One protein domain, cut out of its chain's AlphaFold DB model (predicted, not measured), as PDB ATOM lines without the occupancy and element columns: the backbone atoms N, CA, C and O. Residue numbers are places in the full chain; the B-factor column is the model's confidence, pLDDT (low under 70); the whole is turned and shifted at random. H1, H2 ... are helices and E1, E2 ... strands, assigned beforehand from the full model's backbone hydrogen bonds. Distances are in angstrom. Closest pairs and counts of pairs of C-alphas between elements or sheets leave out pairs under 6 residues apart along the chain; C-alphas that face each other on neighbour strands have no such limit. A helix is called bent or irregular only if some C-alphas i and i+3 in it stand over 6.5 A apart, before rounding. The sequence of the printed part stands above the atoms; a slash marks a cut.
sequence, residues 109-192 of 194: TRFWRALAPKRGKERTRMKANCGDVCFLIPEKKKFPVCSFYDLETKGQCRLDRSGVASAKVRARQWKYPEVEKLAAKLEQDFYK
ATOM      1  N   THR A 109     -58.859  28.449  16.848       90.38
ATOM      2  CA  THR A 109     -57.547  28.701  17.475       90.38
ATOM      3  C   THR A 109     -57.643  29.479  18.792       90.38
ATOM      4  O   THR A 109     -56.636  29.991  19.292       90.38
ATOM      5  N   ARG A 110     -58.848  29.600  19.367       88.31
ATOM      6  CA  ARG A 110     -59.078  30.299  20.642       88.31
ATOM      7  C   ARG A 110     -58.194  29.701  21.738       88.31
ATOM      8  O   ARG A 110     -57.985  28.496  21.785       88.31
ATOM      9  N   PHE A 111     -57.641  30.558  22.596       90.06
ATOM     10  CA  PHE A 111     -56.710  30.198  23.681       90.06
ATOM     11  C   PHE A 111     -55.377  29.570  23.254       90.06
ATOM     12  O   PHE A 111     -54.468  29.471  24.079       90.06
ATOM     13  N   TRP A 112     -55.183  29.248  21.971       92.81
ATOM     14  CA  TRP A 112     -53.960  28.602  21.509       92.81
ATOM     15  C   TRP A 112     -52.706  29.425  21.796       92.81
ATOM     16  O   TRP A 112     -51.671  28.868  22.133       92.81
ATOM     17  N   ARG A 113     -52.777  30.762  21.762       90.56
ATOM     18  CA  ARG A 113     -51.641  31.629  22.140       90.56
ATOM     19  C   ARG A 113     -51.084  31.283  23.531       90.56
ATOM     20  O   ARG A 113     -49.861  31.299  23.706       90.56
ATOM     21  N   ALA A 114     -51.977  30.954  24.465       90.62
ATOM     22  CA  ALA A 114     -51.677  30.604  25.846       90.62
ATOM     23  C   ALA A 114     -51.363  29.127  26.054       90.62
ATOM     24  O   ALA A 114     -50.533  28.828  26.904       90.62
ATOM     25  N   LEU A 115     -51.924  28.234  25.244       91.56
ATOM     26  CA  LEU A 115     -51.639  26.798  25.303       91.56
ATOM     27  C   LEU A 115     -50.369  26.397  24.540       91.56
ATOM     28  O   LEU A 115     -49.699  25.443  24.915       91.56
ATOM     29  N   ALA A 116     -50.018  27.109  23.472       92.69
ATOM     30  CA  ALA A 116     -48.928  26.731  22.582       92.69
ATOM     31  C   ALA A 116     -47.559  26.846  23.267       92.69
ATOM     32  O   ALA A 116     -47.318  27.834  23.974       92.69
ATOM     33  N   PRO A 117     -46.608  25.940  22.985       94.31
ATOM     34  CA  PRO A 117     -45.235  26.097  23.443       94.31
ATOM     35  C   PRO A 117     -44.565  27.305  22.759       94.31
ATOM     36  O   PRO A 117     -44.530  27.434  21.521       94.31
ATOM     37  N   LYS A 118     -44.010  28.206  23.571       93.38
ATOM     38  CA  LYS A 118     -43.181  29.333  23.140       93.38
ATOM     39  C   LYS A 118     -41.875  28.829  22.530       93.38
ATOM     40  O   LYS A 118     -41.481  27.673  22.669       93.38
ATOM     41  N   ARG A 119     -41.219  29.695  21.759       92.75
ATOM     42  CA  ARG A 119     -39.948  29.359  21.100       92.75
ATOM     43  C   ARG A 119     -38.859  29.048  22.143       92.75
ATOM     44  O   ARG A 119     -38.957  29.465  23.289       92.75
ATOM     45  N   GLY A 120     -37.826  28.312  21.732       94.31
ATOM     46  CA  GLY A 120     -36.675  28.003  22.586       94.31
ATOM     47  C   GLY A 120     -36.913  26.829  23.541       94.31
ATOM     48  O   GLY A 120     -37.130  25.696  23.092       94.31
ATOM     49  N   LYS A 121     -36.830  27.096  24.851       93.75
ATOM     50  CA  LYS A 121     -36.800  26.069  25.908       93.75
ATOM     51  C   LYS A 121     -38.072  25.222  25.943       93.75
ATOM     52  O   LYS A 121     -37.977  24.000  25.929       93.75
ATOM     53  N   GLU A 122     -39.254  25.836  25.878       93.44
ATOM     54  CA  GLU A 122     -40.525  25.100  25.971       93.44
ATOM     55  C   GLU A 122     -40.726  24.097  24.829       93.44
ATOM     56  O   GLU A 122     -41.124  22.959  25.061       93.44
ATOM     57  N   ARG A 123     -40.399  24.475  23.587       95.56
ATOM     58  CA  ARG A 123     -40.448  23.542  22.447       95.56
ATOM     59  C   ARG A 123     -39.423  22.426  22.556       95.56
ATOM     60  O   ARG A 123     -39.690  21.318  22.109       95.56
ATOM     61  N   THR A 124     -38.255  22.719  23.118       94.81
ATOM     62  CA  THR A 124     -37.221  21.705  23.349       94.81
ATOM     63  C   THR A 124     -37.680  20.709  24.404       94.81
ATOM     64  O   THR A 124     -37.614  19.513  24.149       94.81
ATOM     65  N   ARG A 125     -38.257  21.191  25.510       93.38
ATOM     66  CA  ARG A 125     -38.876  20.357  26.547       93.38
ATOM     67  C   ARG A 125     -40.026  19.519  25.990       93.38
ATOM     68  O   ARG A 125     -40.079  18.320  26.228       93.38
ATOM     69  N   MET A 126     -40.905  20.120  25.188       92.94
ATOM     70  CA  MET A 126     -41.995  19.386  24.543       92.94
ATOM     71  C   MET A 126     -41.468  18.305  23.596       92.94
ATOM     72  O   MET A 126     -41.983  17.195  23.622       92.94
ATOM     73  N   LYS A 127     -40.430  18.586  22.801       92.44
ATOM     74  CA  LYS A 127     -39.812  17.574  21.933       92.44
ATOM     75  C   LYS A 127     -39.126  16.466  22.741       92.44
ATOM     76  O   LYS A 127     -39.214  15.314  22.350       92.44
ATOM     77  N   ALA A 128     -38.471  16.795  23.853       91.31
ATOM     78  CA  ALA A 128     -37.833  15.802  24.716       91.31
ATOM     79  C   ALA A 128     -38.860  14.841  25.336       91.31
ATOM     80  O   ALA A 128     -38.654  13.634  25.322       91.31
ATOM     81  N   ASN A 129     -39.992  15.368  25.809       91.00
ATOM     82  CA  ASN A 129     -41.008  14.562  26.486       91.00
ATOM     83  C   ASN A 129     -41.933  13.818  25.513       91.00
ATOM     84  O   ASN A 129     -42.305  12.676  25.762       91.00
ATOM     85  N   CYS A 130     -42.329  14.468  24.418       89.06
ATOM     86  CA  CYS A 130     -43.333  13.946  23.486       89.06
ATOM     87  C   CYS A 130     -42.766  13.396  22.181       89.06
ATOM     88  O   CYS A 130     -43.511  12.853  21.363       89.06
ATOM     89  N   GLY A 131     -41.471  13.585  21.942       91.69
ATOM     90  CA  GLY A 131     -40.851  13.280  20.666       91.69
ATOM     91  C   GLY A 131     -41.430  14.107  19.518       91.69
ATOM     92  O   GLY A 131     -41.863  15.257  19.667       91.69
ATOM     93  N   ASP A 132     -41.438  13.484  18.347       93.19
ATOM     94  CA  ASP A 132     -41.768  14.138  17.083       93.19
ATOM     95  C   ASP A 132     -43.278  14.257  16.830       93.19
ATOM     96  O   ASP A 132     -43.700  15.030  15.975       93.19
ATOM     97  N   VAL A 133     -44.108  13.566  17.618       91.00
ATOM     98  CA  VAL A 133     -45.574  13.531  17.453       91.00
ATOM     99  C   VAL A 133     -46.202  14.920  17.588       91.00
ATOM    100  O   VAL A 133     -47.191  15.238  16.930       91.00
ATOM    101  N   CYS A 134     -45.614  15.775  18.425       93.44
ATOM    102  CA  CYS A 134     -46.166  17.089  18.737       93.44
ATOM    103  C   CYS A 134     -45.755  18.203  17.770       93.44
ATOM    104  O   CYS A 134     -46.150  19.353  17.982       93.44
ATOM    105  N   PHE A 135     -44.998  17.896  16.713       96.25
ATOM    106  CA  PHE A 135     -44.534  18.868  15.724       96.25
ATOM    107  C   PHE A 135     -44.729  18.342  14.307       96.25
ATOM    108  O   PHE A 135     -44.252  17.268  13.971       96.25
ATOM    109  N   LEU A 136     -45.330  19.145  13.425       95.25
ATOM    110  CA  LEU A 136     -45.429  18.758  12.008       95.25
ATOM    111  C   LEU A 136     -44.087  18.868  11.269       95.25
ATOM    112  O   LEU A 136     -43.908  18.256  10.223       95.25
ATOM    113  N   ILE A 137     -43.141  19.651  11.805       96.31
ATOM    114  CA  ILE A 137     -41.735  19.636  11.377       96.31
ATOM    115  C   ILE A 137     -40.858  19.481  12.630       96.31
ATOM    116  O   ILE A 137     -40.467  20.493  13.237       96.31
ATOM    117  N   PRO A 138     -40.548  18.240  13.039       94.50
ATOM    118  CA  PRO A 138     -39.854  17.963  14.293       94.50
ATOM    119  C   PRO A 138     -38.398  18.427  14.300       94.50
ATOM    120  O   PRO A 138     -37.917  18.922  15.322       94.50
ATOM    121  N   GLU A 139     -37.694  18.334  13.171       94.00
ATOM    122  CA  GLU A 139     -36.298  18.776  13.028       94.00
ATOM    123  C   GLU A 139     -36.128  20.241  13.447       94.00
ATOM    124  O   GLU A 139     -35.262  20.586  14.246       94.00
ATOM    125  N   LYS A 140     -37.042  21.097  12.978       95.19
ATOM    126  CA  LYS A 140     -37.025  22.543  13.234       95.19
ATOM    127  C   LYS A 140     -37.900  22.956  14.418       95.19
ATOM    128  O   LYS A 140     -38.052  24.154  14.663       95.19
ATOM    129  N   LYS A 141     -38.526  22.000  15.122       95.50
ATOM    130  CA  LYS A 141     -39.498  22.255  16.203       95.50
ATOM    131  C   LYS A 141     -40.570  23.275  15.764       95.50
ATOM    132  O   LYS A 141     -40.918  24.211  16.498       95.50
ATOM    133  N   LYS A 142     -41.034  23.174  14.511       96.06
ATOM    134  CA  LYS A 142     -42.030  24.084  13.917       96.06
ATOM    135  C   LYS A 142     -43.409  23.432  13.914       96.06
ATOM    136  O   LYS A 142     -43.525  22.214  13.891       96.06
ATOM    137  N   PHE A 143     -44.433  24.288  13.918       96.50
ATOM    138  CA  PHE A 143     -45.844  23.892  13.900       96.50
ATOM    139  C   PHE A 143     -46.199  22.925  15.040       96.50
ATOM    140  O   PHE A 143     -46.486  21.757  14.782       96.50
ATOM    141  N   PRO A 144     -46.127  23.392  16.302       96.31
ATOM    142  CA  PRO A 144     -46.569  22.584  17.426       96.31
ATOM    143  C   PRO A 144     -48.069  22.307  17.313       96.31
ATOM    144  O   PRO A 144     -48.838  23.216  16.994       96.31
ATOM    145  N   VAL A 145     -48.460  21.070  17.597       95.69
ATOM    146  CA  VAL A 145     -49.855  20.601  17.550       95.69
ATOM    147  C   VAL A 145     -50.352  20.053  18.889       95.69
ATOM    148  O   VAL A 145     -51.552  19.865  19.050       95.69
ATOM    149  N   CYS A 146     -49.465  19.849  19.865       93.25
ATOM    150  CA  CYS A 146     -49.833  19.508  21.241       93.25
ATOM    151  C   CYS A 146     -49.858  20.747  22.135       93.25
ATOM    152  O   CYS A 146     -49.058  21.675  21.962       93.25
ATOM    153  N   SER A 147     -50.754  20.742  23.117       91.00
ATOM    154  CA  SER A 147     -50.844  21.795  24.126       91.00
ATOM    155  C   SER A 147     -49.721  21.643  25.163       91.00
ATOM    156  O   SER A 147     -49.401  20.543  25.612       91.00
ATOM    157  N   PHE A 148     -49.087  22.756  25.540       85.56
ATOM    158  CA  PHE A 148     -48.076  22.772  26.604       85.56
ATOM    159  C   PHE A 148     -48.721  22.595  27.985       85.56
ATOM    160  O   PHE A 148     -48.117  22.016  28.879       85.56
ATOM    161  N   TYR A 149     -49.977  23.023  28.133       81.38
ATOM    162  CA  TYR A 149     -50.757  22.816  29.350       81.38
ATOM    163  C   TYR A 149     -50.977  21.331  29.651       81.38
ATOM    164  O   TYR A 149     -50.771  20.912  30.785       81.38
ATOM    165  N   ASP A 150     -51.356  20.513  28.664       79.12
ATOM    166  CA  ASP A 150     -51.566  19.073  28.879       79.12
ATOM    167  C   ASP A 150     -50.249  18.354  29.178       79.12
ATOM    168  O   ASP A 150     -50.216  17.442  30.005       79.12
ATOM    169  N   LEU A 151     -49.149  18.814  28.574       79.94
ATOM    170  CA  LEU A 151     -47.824  18.313  28.909       79.94
ATOM    171  C   LEU A 151     -47.479  18.573  30.381       79.94
ATOM    172  O   LEU A 151     -47.002  17.670  31.057       79.94
ATOM    173  N   GLU A 152     -47.719  19.783  30.887       79.94
ATOM    174  CA  GLU A 152     -47.361  20.130  32.268       79.94
ATOM    175  C   GLU A 152     -48.337  19.595  33.313       79.94
ATOM    176  O   GLU A 152     -47.918  19.218  34.402       79.94
ATOM    177  N   THR A 153     -49.633  19.571  33.007       73.94
ATOM    178  CA  THR A 153     -50.664  19.212  33.994       73.94
ATOM    179  C   THR A 153     -51.025  17.738  33.988       73.94
ATOM    180  O   THR A 153     -51.461  17.222  35.011       73.94
ATOM    181  N   LYS A 154     -50.868  17.057  32.849       76.94
ATOM    182  CA  LYS A 154     -51.258  15.649  32.687       76.94
ATOM    183  C   LYS A 154     -50.085  14.751  32.311       76.94
ATOM    184  O   LYS A 154     -50.258  13.538  32.297       76.94
ATOM    185  N   GLY A 155     -48.925  15.314  31.953       81.00
ATOM    186  CA  GLY A 155     -47.799  14.538  31.422       81.00
ATOM    187  C   GLY A 155     -48.126  13.848  30.093       81.00
ATOM    188  O   GLY A 155     -47.458  12.890  29.717       81.00
ATOM    189  N   GLN A 156     -49.179  14.289  29.400       83.56
ATOM    190  CA  GLN A 156     -49.710  13.608  28.223       83.56
ATOM    191  C   GLN A 156     -49.428  14.399  26.954       83.56
ATOM    192  O   GLN A 156     -49.712  15.591  26.844       83.56
ATOM    193  N   CYS A 157     -48.936  13.686  25.948       88.19
ATOM    194  CA  CYS A 157     -48.647  14.216  24.626       88.19
ATOM    195  C   CYS A 157     -49.848  13.995  23.708       88.19
ATOM    196  O   CYS A 157     -49.850  13.108  22.855       88.19
ATOM    197  N   ARG A 158     -50.910  14.778  23.929       87.06
ATOM    198  CA  ARG A 158     -52.144  14.701  23.141       87.06
ATOM    199  C   ARG A 158     -52.189  15.807  22.093       87.06
ATOM    200  O   ARG A 158     -51.882  16.964  22.380       87.06
ATOM    201  N   LEU A 159     -52.612  15.440  20.886       91.19
ATOM    202  CA  LEU A 159     -52.908  16.407  19.837       91.19
ATOM    203  C   LEU A 159     -54.087  17.284  20.260       91.19
ATOM    204  O   LEU A 159     -55.141  16.780  20.653       91.19
ATOM    205  N   ASP A 160     -53.897  18.591  20.142       91.31
ATOM    206  CA  ASP A 160     -54.903  19.591  20.450       91.31
ATOM    207  C   ASP A 160     -55.521  20.130  19.155       91.31
ATOM    208  O   ASP A 160     -54.819  20.472  18.194       91.31
ATOM    209  N   ARG A 161     -56.852  20.222  19.117       91.19
ATOM    210  CA  ARG A 161     -57.579  20.675  17.924       91.19
ATOM    211  C   ARG A 161     -57.239  22.126  17.574       91.19
ATOM    212  O   ARG A 161     -57.080  22.442  16.394       91.19
ATOM    213  N   SER A 162     -57.078  22.995  18.571       91.94
ATOM    214  CA  SER A 162     -56.661  24.382  18.350       91.94
ATOM    215  C   SER A 162     -55.215  24.467  17.869       91.94
ATOM    216  O   SER A 162     -54.901  25.318  17.030       91.94
ATOM    217  N   GLY A 163     -54.358  23.550  18.320       94.31
ATOM    218  CA  GLY A 163     -52.998  23.382  17.823       94.31
ATOM    219  C   GLY A 163     -52.924  23.000  16.356       94.31
ATOM    220  O   GLY A 163     -52.239  23.671  15.583       94.31
ATOM    221  N   VAL A 164     -53.685  21.989  15.945       95.94
ATOM    222  CA  VAL A 164     -53.754  21.563  14.540       95.94
ATOM    223  C   VAL A 164     -54.337  22.661  13.647       95.94
ATOM    224  O   VAL A 164     -53.732  23.001  12.626       95.94
ATOM    225  N   ALA A 165     -55.435  23.303  14.060       95.56
ATOM    226  CA  ALA A 165     -56.004  24.436  13.330       95.56
ATOM    227  C   ALA A 165     -54.997  25.597  13.204       95.56
ATOM    228  O   ALA A 165     -54.839  26.193  12.135       95.56
ATOM    229  N   SER A 166     -54.254  25.901  14.274       96.38
ATOM    230  CA  SER A 166     -53.222  26.941  14.243       96.38
ATOM    231  C   SER A 166     -52.063  26.572  13.322       96.38
ATOM    232  O   SER A 166     -51.586  27.430  12.574       96.38
ATOM    233  N   ALA A 167     -51.629  25.311  13.341       97.38
ATOM    234  CA  ALA A 167     -50.582  24.810  12.466       97.38
ATOM    235  C   ALA A 167     -50.969  24.956  10.989       97.38
ATOM    236  O   ALA A 167     -50.171  25.491  10.222       97.38
ATOM    237  N   LYS A 168     -52.205  24.599  10.616       97.69
ATOM    238  CA  LYS A 168     -52.750  24.792   9.262       97.69
ATOM    239  C   LYS A 168     -52.717  26.261   8.830       97.69
ATOM    240  O   LYS A 168     -52.151  26.583   7.787       97.69
ATOM    241  N   VAL A 169     -53.253  27.169   9.657       96.81
ATOM    242  CA  VAL A 169     -53.271  28.616   9.359       96.81
ATOM    243  C   VAL A 169     -51.852  29.160   9.176       96.81
ATOM    244  O   VAL A 169     -51.579  29.875   8.212       96.81
ATOM    245  N   ARG A 170     -50.920  28.808  10.072       97.38
ATOM    246  CA  ARG A 170     -49.524  29.258   9.977       97.38
ATOM    247  C   ARG A 170     -48.798  28.649   8.783       97.38
ATOM    248  O   ARG A 170     -48.009  29.348   8.156       97.38
ATOM    249  N   ALA A 171     -49.056  27.384   8.460       97.94
ATOM    250  CA  ALA A 171     -48.460  26.721   7.305       97.94
ATOM    251  C   ALA A 171     -48.861  27.435   6.012       97.94
ATOM    252  O   ALA A 171     -47.999  27.742   5.192       97.94
ATOM    253  N   ARG A 172     -50.137  27.817   5.898       97.44
ATOM    254  CA  ARG A 172     -50.654  28.609   4.780       97.44
ATOM    255  C   ARG A 172     -50.009  29.993   4.691       97.44
ATOM    256  O   ARG A 172     -49.553  30.393   3.622       97.44
ATOM    257  N   GLN A 173     -49.924  30.708   5.817       97.44
ATOM    258  CA  GLN A 173     -49.283  32.030   5.889       97.44
ATOM    259  C   GLN A 173     -47.810  31.982   5.472       97.44
ATOM    260  O   GLN A 173     -47.342  32.859   4.757       97.44
ATOM    261  N   TRP A 174     -47.083  30.950   5.900       97.25
ATOM    262  CA  TRP A 174     -45.651  30.806   5.638       97.25
ATOM    263  C   TRP A 174     -45.327  29.973   4.391       97.25
ATOM    264  O   TRP A 174     -44.166  29.630   4.191       97.25
ATOM    265  N   LYS A 175     -46.332  29.641   3.569       97.62
ATOM    266  CA  LYS A 175     -46.186  28.899   2.306       97.62
ATOM    267  C   LYS A 175     -45.537  27.509   2.465       97.62
ATOM    268  O   LYS A 175     -44.671  27.127   1.687       97.62
ATOM    269  N   TYR A 176     -45.989  26.731   3.453       98.06
ATOM    270  CA  TYR A 176     -45.633  25.317   3.647       98.06
ATOM    271  C   TYR A 176     -46.788  24.398   3.197       98.06
ATOM    272  O   TYR A 176     -47.559  23.939   4.045       98.06
ATOM    273  N   PRO A 177     -46.931  24.096   1.890       97.31
ATOM    274  CA  PRO A 177     -48.098  23.380   1.365       97.31
ATOM    275  C   PRO A 177     -48.222  21.948   1.901       97.31
ATOM    276  O   PRO A 177     -49.321  21.491   2.193       97.31
ATOM    277  N   GLU A 178     -47.106  21.242   2.090       96.75
ATOM    278  CA  GLU A 178     -47.130  19.869   2.617       96.75
ATOM    279  C   GLU A 178     -47.568  19.824   4.088       96.75
ATOM    280  O   GLU A 178     -48.346  18.958   4.487       96.75
ATOM    281  N   VAL A 179     -47.154  20.815   4.886       97.38
ATOM    282  CA  VAL A 179     -47.595  20.948   6.283       97.38
ATOM    283  C   VAL A 179     -49.067  21.335   6.352       97.38
ATOM    284  O   VAL A 179     -49.788  20.831   7.207       97.38
ATOM    285  N   GLU A 180     -49.528  22.210   5.455       97.75
ATOM    286  CA  GLU A 180     -50.940  22.587   5.363       97.75
ATOM    287  C   GLU A 180     -51.816  21.369   5.055       97.75
ATOM    288  O   GLU A 180     -52.793  21.140   5.766       97.75
ATOM    289  N   LYS A 181     -51.441  20.550   4.061       97.56
ATOM    290  CA  LYS A 181     -52.146  19.301   3.726       97.56
ATOM    291  C   LYS A 181     -52.170  18.330   4.904       97.56
ATOM    292  O   LYS A 181     -53.221  17.777   5.221       97.56
ATOM    293  N   LEU A 182     -51.031  18.146   5.575       96.19
ATOM    294  CA  LEU A 182     -50.929  17.263   6.737       96.19
ATOM    295  C   LEU A 182     -51.811  17.750   7.894       96.19
ATOM    296  O   LEU A 182     -52.570  16.969   8.462       96.19
ATOM    297  N   ALA A 183     -51.756  19.045   8.213       96.19
ATOM    298  CA  ALA A 183     -52.588  19.649   9.247       96.19
ATOM    299  C   ALA A 183     -54.079  19.578   8.890       96.19
ATOM    300  O   ALA A 183     -54.894  19.305   9.763       96.19
ATOM    301  N   ALA A 184     -54.442  19.775   7.619       96.06
ATOM    302  CA  ALA A 184     -55.818  19.644   7.147       96.06
ATOM    303  C   ALA A 184     -56.339  18.205   7.284       96.06
ATOM    304  O   ALA A 184     -57.480  18.011   7.694       96.06
ATOM    305  N   LYS A 185     -55.499  17.202   7.006       95.62
ATOM    306  CA  LYS A 185     -55.841  15.791   7.217       95.62
ATOM    307  C   LYS A 185     -56.068  15.483   8.700       95.62
ATOM    308  O   LYS A 185     -57.101  14.926   9.051       95.62
ATOM    309  N   LEU A 186     -55.147  15.912   9.568       93.94
ATOM    310  CA  LEU A 186     -55.296  15.764  11.021       93.94
ATOM    311  C   LEU A 186     -56.544  16.483  11.543       93.94
ATOM    312  O   LEU A 186     -57.226  15.975  12.425       93.94
ATOM    313  N   GLU A 187     -56.846  17.658  10.993       92.31
ATOM    314  CA  GLU A 187     -58.052  18.406  11.321       92.31
ATOM    315  C   GLU A 187     -59.305  17.599  10.962       92.31
ATOM    316  O   GLU A 187     -60.161  17.424  11.823       92.31
ATOM    317  N   GLN A 188     -59.391  17.045   9.747       91.25
ATOM    318  CA  GLN A 188     -60.512  16.200   9.312       91.25
ATOM    319  C   GLN A 188     -60.695  14.956  10.187       91.25
ATOM    320  O   GLN A 188     -61.826  14.595  10.509       91.25
ATOM    321  N   ASP A 189     -59.601  14.324  10.610       88.94
ATOM    322  CA  ASP A 189     -59.648  13.131  11.457       88.94
ATOM    323  C   ASP A 189     -60.264  13.403  12.846       88.94
ATOM    324  O   ASP A 189     -60.753  12.469  13.481       88.94
ATOM    325  N   PHE A 190     -60.314  14.663  13.306       83.44
ATOM    326  CA  PHE A 190     -61.059  15.042  14.515       83.44
ATOM    327  C   PHE A 190     -62.569  15.178  14.310       83.44
ATOM    328  O   PHE A 190     -63.306  15.112  15.292       83.44
ATOM    329  N   TYR A 191     -63.031  15.424  13.081       76.94
ATOM    330  CA  TYR A 191     -64.446  15.680  12.792       76.94
ATOM    331  C   TYR A 191     -65.201  14.474  12.264       76.94
ATOM    332  O   TYR A 191     -66.423  14.536  12.203       76.94
ATOM    333  N   LYS A 192     -64.511  13.400  11.867       74.25
ATOM    334  CA  LYS A 192     -65.189  12.171  11.457       74.25
ATOM    335  C   LYS A 192     -65.956  11.605  12.664       74.25
ATOM    336  O   LYS A 192     -65.289  11.216  13.632       74.25
TER     337      LYS A 192
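Overview. This is residues 109 to 192 of the 194 residues of an uncharacterized protein of marine sediment metagenome (UniProt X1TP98). A small hairpin of two short strands, E1 and E2, lies near the middle, between a helical hairpin, H4 and H5, on one side and the irregular helix H2 on the other. Two shorter helices, H1 and H3, lie toward one same side of this body, close to each other but not clearly touching, the closest C-alphas, those of Leu 115 and Phe 148, being 5.5 A apart. The printed part has 84 residues, in the order H1, H2, E1, E2, H3, H4, H5; the sheet E1 - E2 is antiparallel and the class is mostly helix. It is compact, with a radius of gyration of the C-alphas of 11.8 A and spans of 29 by 27 by 20 A.

Along the chain. H1 is residues 112 to 115, beginning at C-alpha 112 (-53.960, 28.602, 21.509). H2, residues 121 to 134, measures 14.8 A and is irregular: C-alphas 129 and 132 are 9.4 A apart. E1 is residues 135 to 137, E2 142 to 144, H3 148 to 154. H4, residues 161 to 173, measures 18.5 A; H5, residues 177 to 191, measures 21.4 A and ends at C-alpha 191 (-64.446, 15.680, 12.792).

Arrangement. In the hairpin E1 and E2, N 142 and O 137 are 3.0 A apart, within hydrogen-bond range. The closest C-alphas of E2 and H4 are those of Phe 143 and Ala 167, 5.0 A; of E1 and H5, Leu 136 and Val 179, 6.5 A; of H2 and E2, Cys 134 and Pro 144, 5.7 A. H4 and H5 touch, closest at the C-alphas of Lys 168 and Glu 180, 4.8 A, a shallow tilt of 25 degrees, opposite ways. H2 is apart from both. With residues 122 to 126 alone, H2 only just touches H3, with 3 pairs of C-alphas within 8 A, the closest Met 126 and Phe 148, 7.3 A. H1 only just touches residues 162 to 166 of H4, with 3 such pairs, the closest Trp 112 and Ser 162, 5.9 A. Every O i to N i+4 pair is within hydrogen-bond range in H3 and H4, 7 of 10 in H2 and 10 of 11 in H5; H1 is too short for one.

Size, cuts and confidence. The C-alphas farthest apart, Lys 121 and Lys 192, are 34.8 A apart. The printed part has no cut, and no link is long. Mean pLDDT of the printed part is 92.0; no printed residue is under 70.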